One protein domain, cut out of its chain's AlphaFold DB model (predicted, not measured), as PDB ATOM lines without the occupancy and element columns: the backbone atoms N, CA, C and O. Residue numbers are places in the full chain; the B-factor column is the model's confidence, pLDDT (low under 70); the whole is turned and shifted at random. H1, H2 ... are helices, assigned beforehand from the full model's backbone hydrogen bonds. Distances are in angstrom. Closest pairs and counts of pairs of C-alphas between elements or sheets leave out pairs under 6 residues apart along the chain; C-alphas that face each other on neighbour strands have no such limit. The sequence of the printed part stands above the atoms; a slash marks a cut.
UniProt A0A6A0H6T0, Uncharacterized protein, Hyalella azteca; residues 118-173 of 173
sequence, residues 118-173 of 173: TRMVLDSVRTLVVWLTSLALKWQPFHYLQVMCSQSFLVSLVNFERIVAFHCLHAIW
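Overview. This is residues 118 to 173 of the 173 residues of an uncharacterized protein of Hyalella azteca (UniProt A0A6A0H6T0). One long helix, H2, folds back alongside a shorter one, H1, in a helical hairpin, and residues 162 to 173 stick out beyond it. The printed part has 56 residues with two named helices, H1 then H2, and no named strand; its class is all helix. It is a rod of 53 by 19 by 11 A, only just extended, close to loose, with a radius of gyration of the C-alphas of 15.5 A.

Along the chain. Find C-alpha 144 at (146.994, 160.229, 215.160); from there H2, residues 144 to 169, runs 38.3 A to C-alpha 169 at (135.251, 123.980, 218.506). H1, residues 118 to 136, begins at C-alpha 118, (134.683, 137.504, 207.423), and is 26.8 A long.

Arrangement. Look at Val 121 and Leu 157: their C-alphas, 7.0 A apart, are the closest where H1 and H2 touch. H2 touches H1 with residues 150 to 158 alone, and H1 touches H2 with residues 121 to 128 alone. The two run opposite ways at a shallow tilt of 18 degrees. In H2 every O i to N i+4 pair is within hydrogen-bond range; in H1, 14 of 15 are.

Size, cuts and confidence. The C-alphas of Trp 139 and Trp 173, the two farthest apart, are 52.6 A apart. The link from H1 to H2, 7 residues, is short, and the printed part has no cut. Residues 162 to 173, of which 162 to 169 belong to H2, stand free. In the B-factor column, the mean pLDDT of the printed part is 70.8, and 18 residues are under 70, among them residues 161 to 173.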
ATOM      1  N   THR A 118     133.609 137.161 208.380       66.75
ATOM      2  CA  THR A 118     134.683 137.504 207.423       66.75
ATOM      3  C   THR A 118     134.288 138.651 206.481       66.75
ATOM      4  O   THR A 118     135.118 139.497 206.141       66.75
ATOM      5  N   ARG A 119     133.011 138.741 206.082       68.19
ATOM      6  CA  ARG A 119     132.514 139.847 205.244       68.19
ATOM      7  C   ARG A 119     132.569 141.190 205.977       68.19
ATOM      8  O   ARG A 119     132.973 142.181 205.375       68.19
ATOM      9  N   MET A 120     132.279 141.215 207.280       71.81
ATOM     10  CA  MET A 120     132.418 142.428 208.100       71.81
ATOM     11  C   MET A 120     133.877 142.897 208.211       71.81
ATOM     12  O   MET A 120     134.157 144.102 208.213       71.81
ATOM     13  N   VAL A 121     134.828 141.957 208.257       71.50
ATOM     14  CA  VAL A 121     136.263 142.278 208.203       71.50
ATOM     15  C   VAL A 121     136.623 142.892 206.847       71.50
ATOM     16  O   VAL A 121     137.278 143.933 206.811       71.50
ATOM     17  N   LEU A 122     136.148 142.320 205.735       71.50
ATOM     18  CA  LEU A 122     136.372 142.872 204.391       71.50
ATOM     19  C   LEU A 122     135.795 144.289 204.233       71.50
ATOM     20  O   LEU A 122     136.454 145.161 203.661       71.50
ATOM     21  N   ASP A 123     134.611 144.552 204.788       74.31
ATOM     22  CA  ASP A 123     134.012 145.892 204.792       74.31
ATOM     23  C   ASP A 123     134.858 146.911 205.573       74.31
ATOM     24  O   ASP A 123     134.996 148.062 205.144       74.31
ATOM     25  N   SER A 124     135.480 146.484 206.675       76.31
ATOM     26  CA  SER A 124     136.390 147.313 207.479       76.31
ATOM     27  C   SER A 124     137.721 147.574 206.764       76.31
ATOM     28  O   SER A 124     138.284 148.663 206.854       76.31
ATOM     29  N   VAL A 125     138.222 146.602 205.996       77.19
ATOM     30  CA  VAL A 125     139.425 146.779 205.168       77.19
ATOM     31  C   VAL A 125     139.180 147.798 204.054       77.19
ATOM     32  O   VAL A 125     140.042 148.638 203.798       77.19
ATOM     33  N   ARG A 126     138.003 147.792 203.416       79.00
ATOM     34  CA  ARG A 126     137.668 148.762 202.359       79.00
ATOM     35  C   ARG A 126     137.801 150.206 202.845       79.00
ATOM     36  O   ARG A 126     138.422 151.024 202.168       79.00
ATOM     37  N   THR A 127     137.229 150.533 204.004       81.25
ATOM     38  CA  THR A 127     137.271 151.903 204.546       81.25
ATOM     39  C   THR A 127     138.696 152.325 204.910       81.25
ATOM     40  O   THR A 127     139.079 153.469 204.669       81.25
ATOM     41  N   LEU A 128     139.519 151.391 205.389       78.50
ATOM     42  CA  LEU A 128     140.941 151.620 205.649       78.50
ATOM     43  C   LEU A 128     141.756 151.887 204.389       78.50
ATOM     44  O   LEU A 128     142.601 152.778 204.399       78.50
ATOM     45  N   VAL A 129     141.510 151.154 203.303       81.12
ATOM     46  CA  VAL A 129     142.201 151.380 202.024       81.12
ATOM     47  C   VAL A 129     141.894 152.779 201.487       81.12
ATOM     48  O   VAL A 129     142.806 153.497 201.070       81.12
ATOM     49  N   VAL A 130     140.632 153.216 201.556       82.88
ATOM     50  CA  VAL A 130     140.237 154.585 201.172       82.88
ATOM     51  C   VAL A 130     140.934 155.625 202.054       82.88
ATOM     52  O   VAL A 130     141.435 156.637 201.567       82.88
ATOM     53  N   TRP A 131     141.032 155.365 203.354       82.50
ATOM     54  CA  TRP A 131     141.717 156.266 204.273       82.50
ATOM     55  C   TRP A 131     143.234 156.351 204.008       82.50
ATOM     56  O   TRP A 131     143.785 157.450 203.926       82.50
ATOM     57  N   LEU A 132     143.908 155.216 203.799       81.00
ATOM     58  CA  LEU A 132     145.340 155.166 203.479       81.00
ATOM     59  C   LEU A 132     145.654 155.868 202.153       81.00
ATOM     60  O   LEU A 132     146.641 156.596 202.059       81.00
ATOM     61  N   THR A 133     144.811 155.683 201.136       84.12
ATOM     62  CA  THR A 133     144.972 156.353 199.835       84.12
ATOM     63  C   THR A 133     144.745 157.863 199.936       84.12
ATOM     64  O   THR A 133     145.547 158.622 199.392       84.12
ATOM     65  N   SER A 134     143.745 158.317 200.701       82.81
ATOM     66  CA  SER A 134     143.531 159.745 201.002       82.81
ATOM     67  C   SER A 134     144.761 160.390 201.661       82.81
ATOM     68  O   SER A 134     145.170 161.498 201.300       82.81
ATOM     69  N   LEU A 135     145.414 159.665 202.575       81.94
ATOM     70  CA  LEU A 135     146.659 160.103 203.207       81.94
ATOM     71  C   LEU A 135     147.852 160.126 202.254       81.94
ATOM     72  O   LEU A 135     148.616 161.092 202.261       81.94
ATOM     73  N   ALA A 136     148.006 159.096 201.418       83.62
ATOM     74  CA  ALA A 136     149.078 159.026 200.425       83.62
ATOM     75  C   ALA A 136     148.995 160.179 199.409       83.62
ATOM     76  O   ALA A 136     150.018 160.753 199.038       83.62
ATOM     77  N   LEU A 137     147.775 160.565 199.021       86.06
ATOM     78  CA  LEU A 137     147.495 161.699 198.135       86.06
ATOM     79  C   LEU A 137     147.530 163.063 198.851       86.06
ATOM     80  O   LEU A 137     147.343 164.095 198.208       86.06
ATOM     81  N   LYS A 138     147.797 163.086 200.167       81.19
ATOM     82  CA  LYS A 138     147.822 164.283 201.029       81.19
ATOM     83  C   LYS A 138     146.531 165.113 200.984       81.19
ATOM     84  O   LYS A 138     146.571 166.322 201.205       81.19
ATOM     85  N   TRP A 139     145.384 164.480 200.735       81.12
ATOM     86  CA  TRP A 139     144.084 165.162 200.727       81.12
ATOM     87  C   TRP A 139     143.578 165.527 202.125       81.12
ATOM     88  O   TRP A 139     142.723 166.402 202.253       81.12
ATOM     89  N   GLN A 140     144.124 164.919 203.182       74.62
ATOM     90  CA  GLN A 140     143.802 165.257 204.569       74.62
ATOM     91  C   GLN A 140     145.045 165.415 205.455       74.62
ATOM     92  O   GLN A 140     146.035 164.701 205.267       74.62
ATOM     93  N   PRO A 141     144.988 166.302 206.471       74.94
ATOM     94  CA  PRO A 141     146.022 166.400 207.493       74.94
ATOM     95  C   PRO A 141     146.020 165.155 208.388       74.94
ATOM     96  O   PRO A 141     144.979 164.732 208.896       74.94
ATOM     97  N   PHE A 142     147.200 164.587 208.629       74.00
ATOM     98  CA  PHE A 142     147.346 163.372 209.428       74.00
ATOM     99  C   PHE A 142     146.994 163.616 210.901       74.00
ATOM    100  O   PHE A 142     147.628 164.426 211.575       74.00
ATOM    101  N   HIS A 143     145.990 162.890 211.401       77.06
ATOM    102  CA  HIS A 143     145.569 162.912 212.802       77.06
ATOM    103  C   HIS A 143     145.786 161.534 213.439       77.06
ATOM    104  O   HIS A 143     145.187 160.541 213.028       77.06
ATOM    105  N   TYR A 144     146.609 161.480 214.490       71.94
ATOM    106  CA  TYR A 144     146.994 160.229 215.160       71.94
ATOM    107  C   TYR A 144     145.808 159.456 215.767       71.94
ATOM    108  O   TYR A 144     145.793 158.226 215.728       71.94
ATOM    109  N   LEU A 145     144.778 160.155 216.261       70.50
ATOM    110  CA  LEU A 145     143.571 159.540 216.837       70.50
ATOM    111  C   LEU A 145     142.814 158.639 215.846       70.50
ATOM    112  O   LEU A 145     142.268 157.611 216.244       70.50
ATOM    113  N   GLN A 146     142.815 158.981 214.556       68.88
ATOM    114  CA  GLN A 146     142.110 158.210 213.529       68.88
ATOM    115  C   GLN A 146     142.803 156.866 213.250       68.88
ATOM    116  O   GLN A 146     142.142 155.848 213.035       68.88
ATOM    117  N   VAL A 147     144.139 156.840 213.330       73.88
ATOM    118  CA  VAL A 147     144.939 155.615 213.169       73.88
ATOM    119  C   VAL A 147     144.719 154.670 214.337       73.88
ATOM    120  O   VAL A 147     144.516 153.477 214.139       73.88
ATOM    121  N   MET A 148     144.740 155.206 215.560       72.19
ATOM    122  CA  MET A 148     144.561 154.394 216.759       72.19
ATOM    123  C   MET A 148     143.167 153.768 216.792       72.19
ATOM    124  O   MET A 148     143.054 152.562 216.971       72.19
ATOM    125  N   CYS A 149     142.117 154.551 216.527       70.69
ATOM    126  CA  CYS A 149     140.739 154.058 216.535       70.69
ATOM    127  C   CYS A 149     140.506 152.947 215.496       70.69
ATOM    128  O   CYS A 149     139.963 151.889 215.818       70.69
ATOM    129  N   SER A 150     140.971 153.155 214.261       69.50
ATOM    130  CA  SER A 150     140.776 152.186 213.177       69.50
ATOM    131  C   SER A 150     141.518 150.863 213.417       69.50
ATOM    132  O   SER A 150     140.947 149.789 213.213       69.50
ATOM    133  N   GLN A 151     142.730 150.919 213.974       73.19
ATOM    134  CA  GLN A 151     143.518 149.723 214.298       73.19
ATOM    135  C   GLN A 151     142.971 148.979 215.514       73.19
ATOM    136  O   GLN A 151     142.887 147.752 215.490       73.19
ATOM    137  N   SER A 152     142.532 149.693 216.553       71.19
ATOM    138  CA  SER A 152     141.860 149.076 217.702       71.19
ATOM    139  C   SER A 152     140.566 148.364 217.298       71.19
ATOM    140  O   SER A 152     140.273 147.288 217.822       71.19
ATOM    141  N   PHE A 153     139.819 148.919 216.339       75.19
ATOM    142  CA  PHE A 153     138.593 148.316 215.819       75.19
ATOM    143  C   PHE A 153     138.866 147.032 215.021       75.19
ATOM    144  O   PHE A 153     138.253 146.002 215.299       75.19
ATOM    145  N   LEU A 154     139.845 147.046 214.108       70.94
ATOM    146  CA  LEU A 154     140.243 145.840 213.374       70.94
ATOM    147  C   LEU A 154     140.739 144.724 214.290       70.94
ATOM    148  O   LEU A 154     140.351 143.569 214.130       70.94
ATOM    149  N   VAL A 155     141.608 145.059 215.247       75.19
ATOM    150  CA  VAL A 155     142.150 144.075 216.189       75.19
ATOM    151  C   VAL A 155     141.023 143.476 217.027       75.19
ATOM    152  O   VAL A 155     141.008 142.267 217.251       75.19
ATOM    153  N   SER A 156     140.051 144.286 217.449       72.56
ATOM    154  CA  SER A 156     138.864 143.800 218.161       72.56
ATOM    155  C   SER A 156     138.043 142.827 217.313       72.56
ATOM    156  O   SER A 156     137.699 141.752 217.801       72.56
ATOM    157  N   LEU A 157     137.795 143.147 216.038       68.19
ATOM    158  CA  LEU A 157     137.070 142.270 215.114       68.19
ATOM    159  C   LEU A 157     137.790 140.933 214.902       68.19
ATOM    160  O   LEU A 157     137.194 139.881 215.094       68.19
ATOM    161  N   VAL A 158     139.090 140.954 214.600       71.00
ATOM    162  CA  VAL A 158     139.877 139.728 214.373       71.00
ATOM    163  C   VAL A 158     139.937 138.846 215.625       71.00
ATOM    164  O   VAL A 158     139.909 137.619 215.530       71.00
ATOM    165  N   ASN A 159     140.013 139.439 216.818       71.38
ATOM    166  CA  ASN A 159     139.978 138.663 218.058       71.38
ATOM    167  C   ASN A 159     138.587 138.086 218.339       71.38
ATOM    168  O   ASN A 159     138.497 136.954 218.812       71.38
ATOM    169  N   PHE A 160     137.520 138.816 218.018       70.81
ATOM    170  CA  PHE A 160     136.152 138.319 218.142       70.81
ATOM    171  C   PHE A 160     135.919 137.077 217.268       70.81
ATOM    172  O   PHE A 160     135.430 136.068 217.777       70.81
ATOM    173  N   GLU A 161     136.381 137.093 216.011       65.50
ATOM    174  CA  GLU A 161     136.369 135.916 215.121       65.50
ATOM    175  C   GLU A 161     137.015 134.691 215.773       65.50
ATOM    176  O   GLU A 161     136.447 133.598 215.817       65.50
ATOM    177  N   ARG A 162     138.222 134.880 216.322       64.31
ATOM    178  CA  ARG A 162     138.994 133.793 216.932       64.31
ATOM    179  C   ARG A 162     138.310 133.225 218.172       64.31
ATOM    180  O   ARG A 162     138.367 132.016 218.378       64.31
ATOM    181  N   ILE A 163     137.669 134.066 218.982       68.31
ATOM    182  CA  ILE A 163     136.952 133.637 220.190       68.31
ATOM    183  C   ILE A 163     135.706 132.824 219.822       68.31
ATOM    184  O   ILE A 163     135.476 131.764 220.404       68.31
ATOM    185  N   VAL A 164     134.928 133.275 218.835       61.56
ATOM    186  CA  VAL A 164     133.735 132.550 218.365       61.56
ATOM    187  C   VAL A 164     134.122 131.198 217.761       61.56
ATOM    188  O   VAL A 164     133.508 130.182 218.093       61.56
ATOM    189  N   ALA A 165     135.184 131.152 216.950       59.69
ATOM    190  CA  ALA A 165     135.714 129.902 216.408       59.69
ATOM    191  C   ALA A 165     136.158 128.932 217.520       59.69
ATOM    192  O   ALA A 165     135.854 127.739 217.463       59.69
ATOM    193  N   PHE A 166     136.823 129.442 218.563       58.47
ATOM    194  CA  PHE A 166     137.285 128.640 219.698       58.47
ATOM    195  C   PHE A 166     136.125 128.071 220.532       58.47
ATOM    196  O   PHE A 166     136.156 126.901 220.906       58.47
ATOM    197  N   HIS A 167     135.069 128.857 220.777       54.50
ATOM    198  CA  HIS A 167     133.878 128.385 221.493       54.50
ATOM    199  C   HIS A 167     133.095 127.328 220.696       54.50
ATOM    200  O   HIS A 167     132.623 126.351 221.269       54.50
ATOM    201  N   CYS A 168     132.998 127.479 219.371       49.75
ATOM    202  CA  CYS A 168     132.322 126.506 218.511       49.75
ATOM    203  C   CYS A 168     133.075 125.162 218.455       49.75
ATOM    204  O   CYS A 168     132.450 124.106 218.520       49.75
ATOM    205  N   LEU A 169     134.414 125.186 218.433       52.88
ATOM    206  CA  LEU A 169     135.251 123.980 218.506       52.88
ATOM    207  C   LEU A 169     135.089 123.218 219.829       52.88
ATOM    208  O   LEU A 169     135.085 121.992 219.825       52.88
ATOM    209  N   HIS A 170     134.913 123.926 220.945       52.84
ATOM    210  CA  HIS A 170     134.742 123.324 222.271       52.84
ATOM    211  C   HIS A 170     133.312 122.819 222.551       52.84
ATOM    212  O   HIS A 170     133.081 122.202 223.584       52.84
ATOM    213  N   ALA A 171     132.354 123.111 221.664       51.53
ATOM    214  CA  ALA A 171     130.987 122.584 221.707       51.53
ATOM    215  C   ALA A 171     130.805 121.319 220.840       51.53
ATOM    216  O   ALA A 171     129.739 120.706 220.865       51.53
ATOM    217  N   ILE A 172     131.819 120.962 220.042       49.03
ATOM    218  CA  ILE A 172     131.829 119.800 219.134       49.03
ATOM    219  C   ILE A 172     132.636 118.623 219.728       49.03
ATOM    220  O   ILE A 172     132.468 117.488 219.282       49.03
ATOM    221  N   TRP A 173     133.458 118.878 220.751       36.03
ATOM    222  CA  TRP A 173     134.132 117.883 221.598       36.03
ATOM    223  C   TRP A 173     133.539 117.886 223.006       36.03
ATOM    224  O   TRP A 173     133.625 116.830 223.670       36.03
TER     225      TRP A 173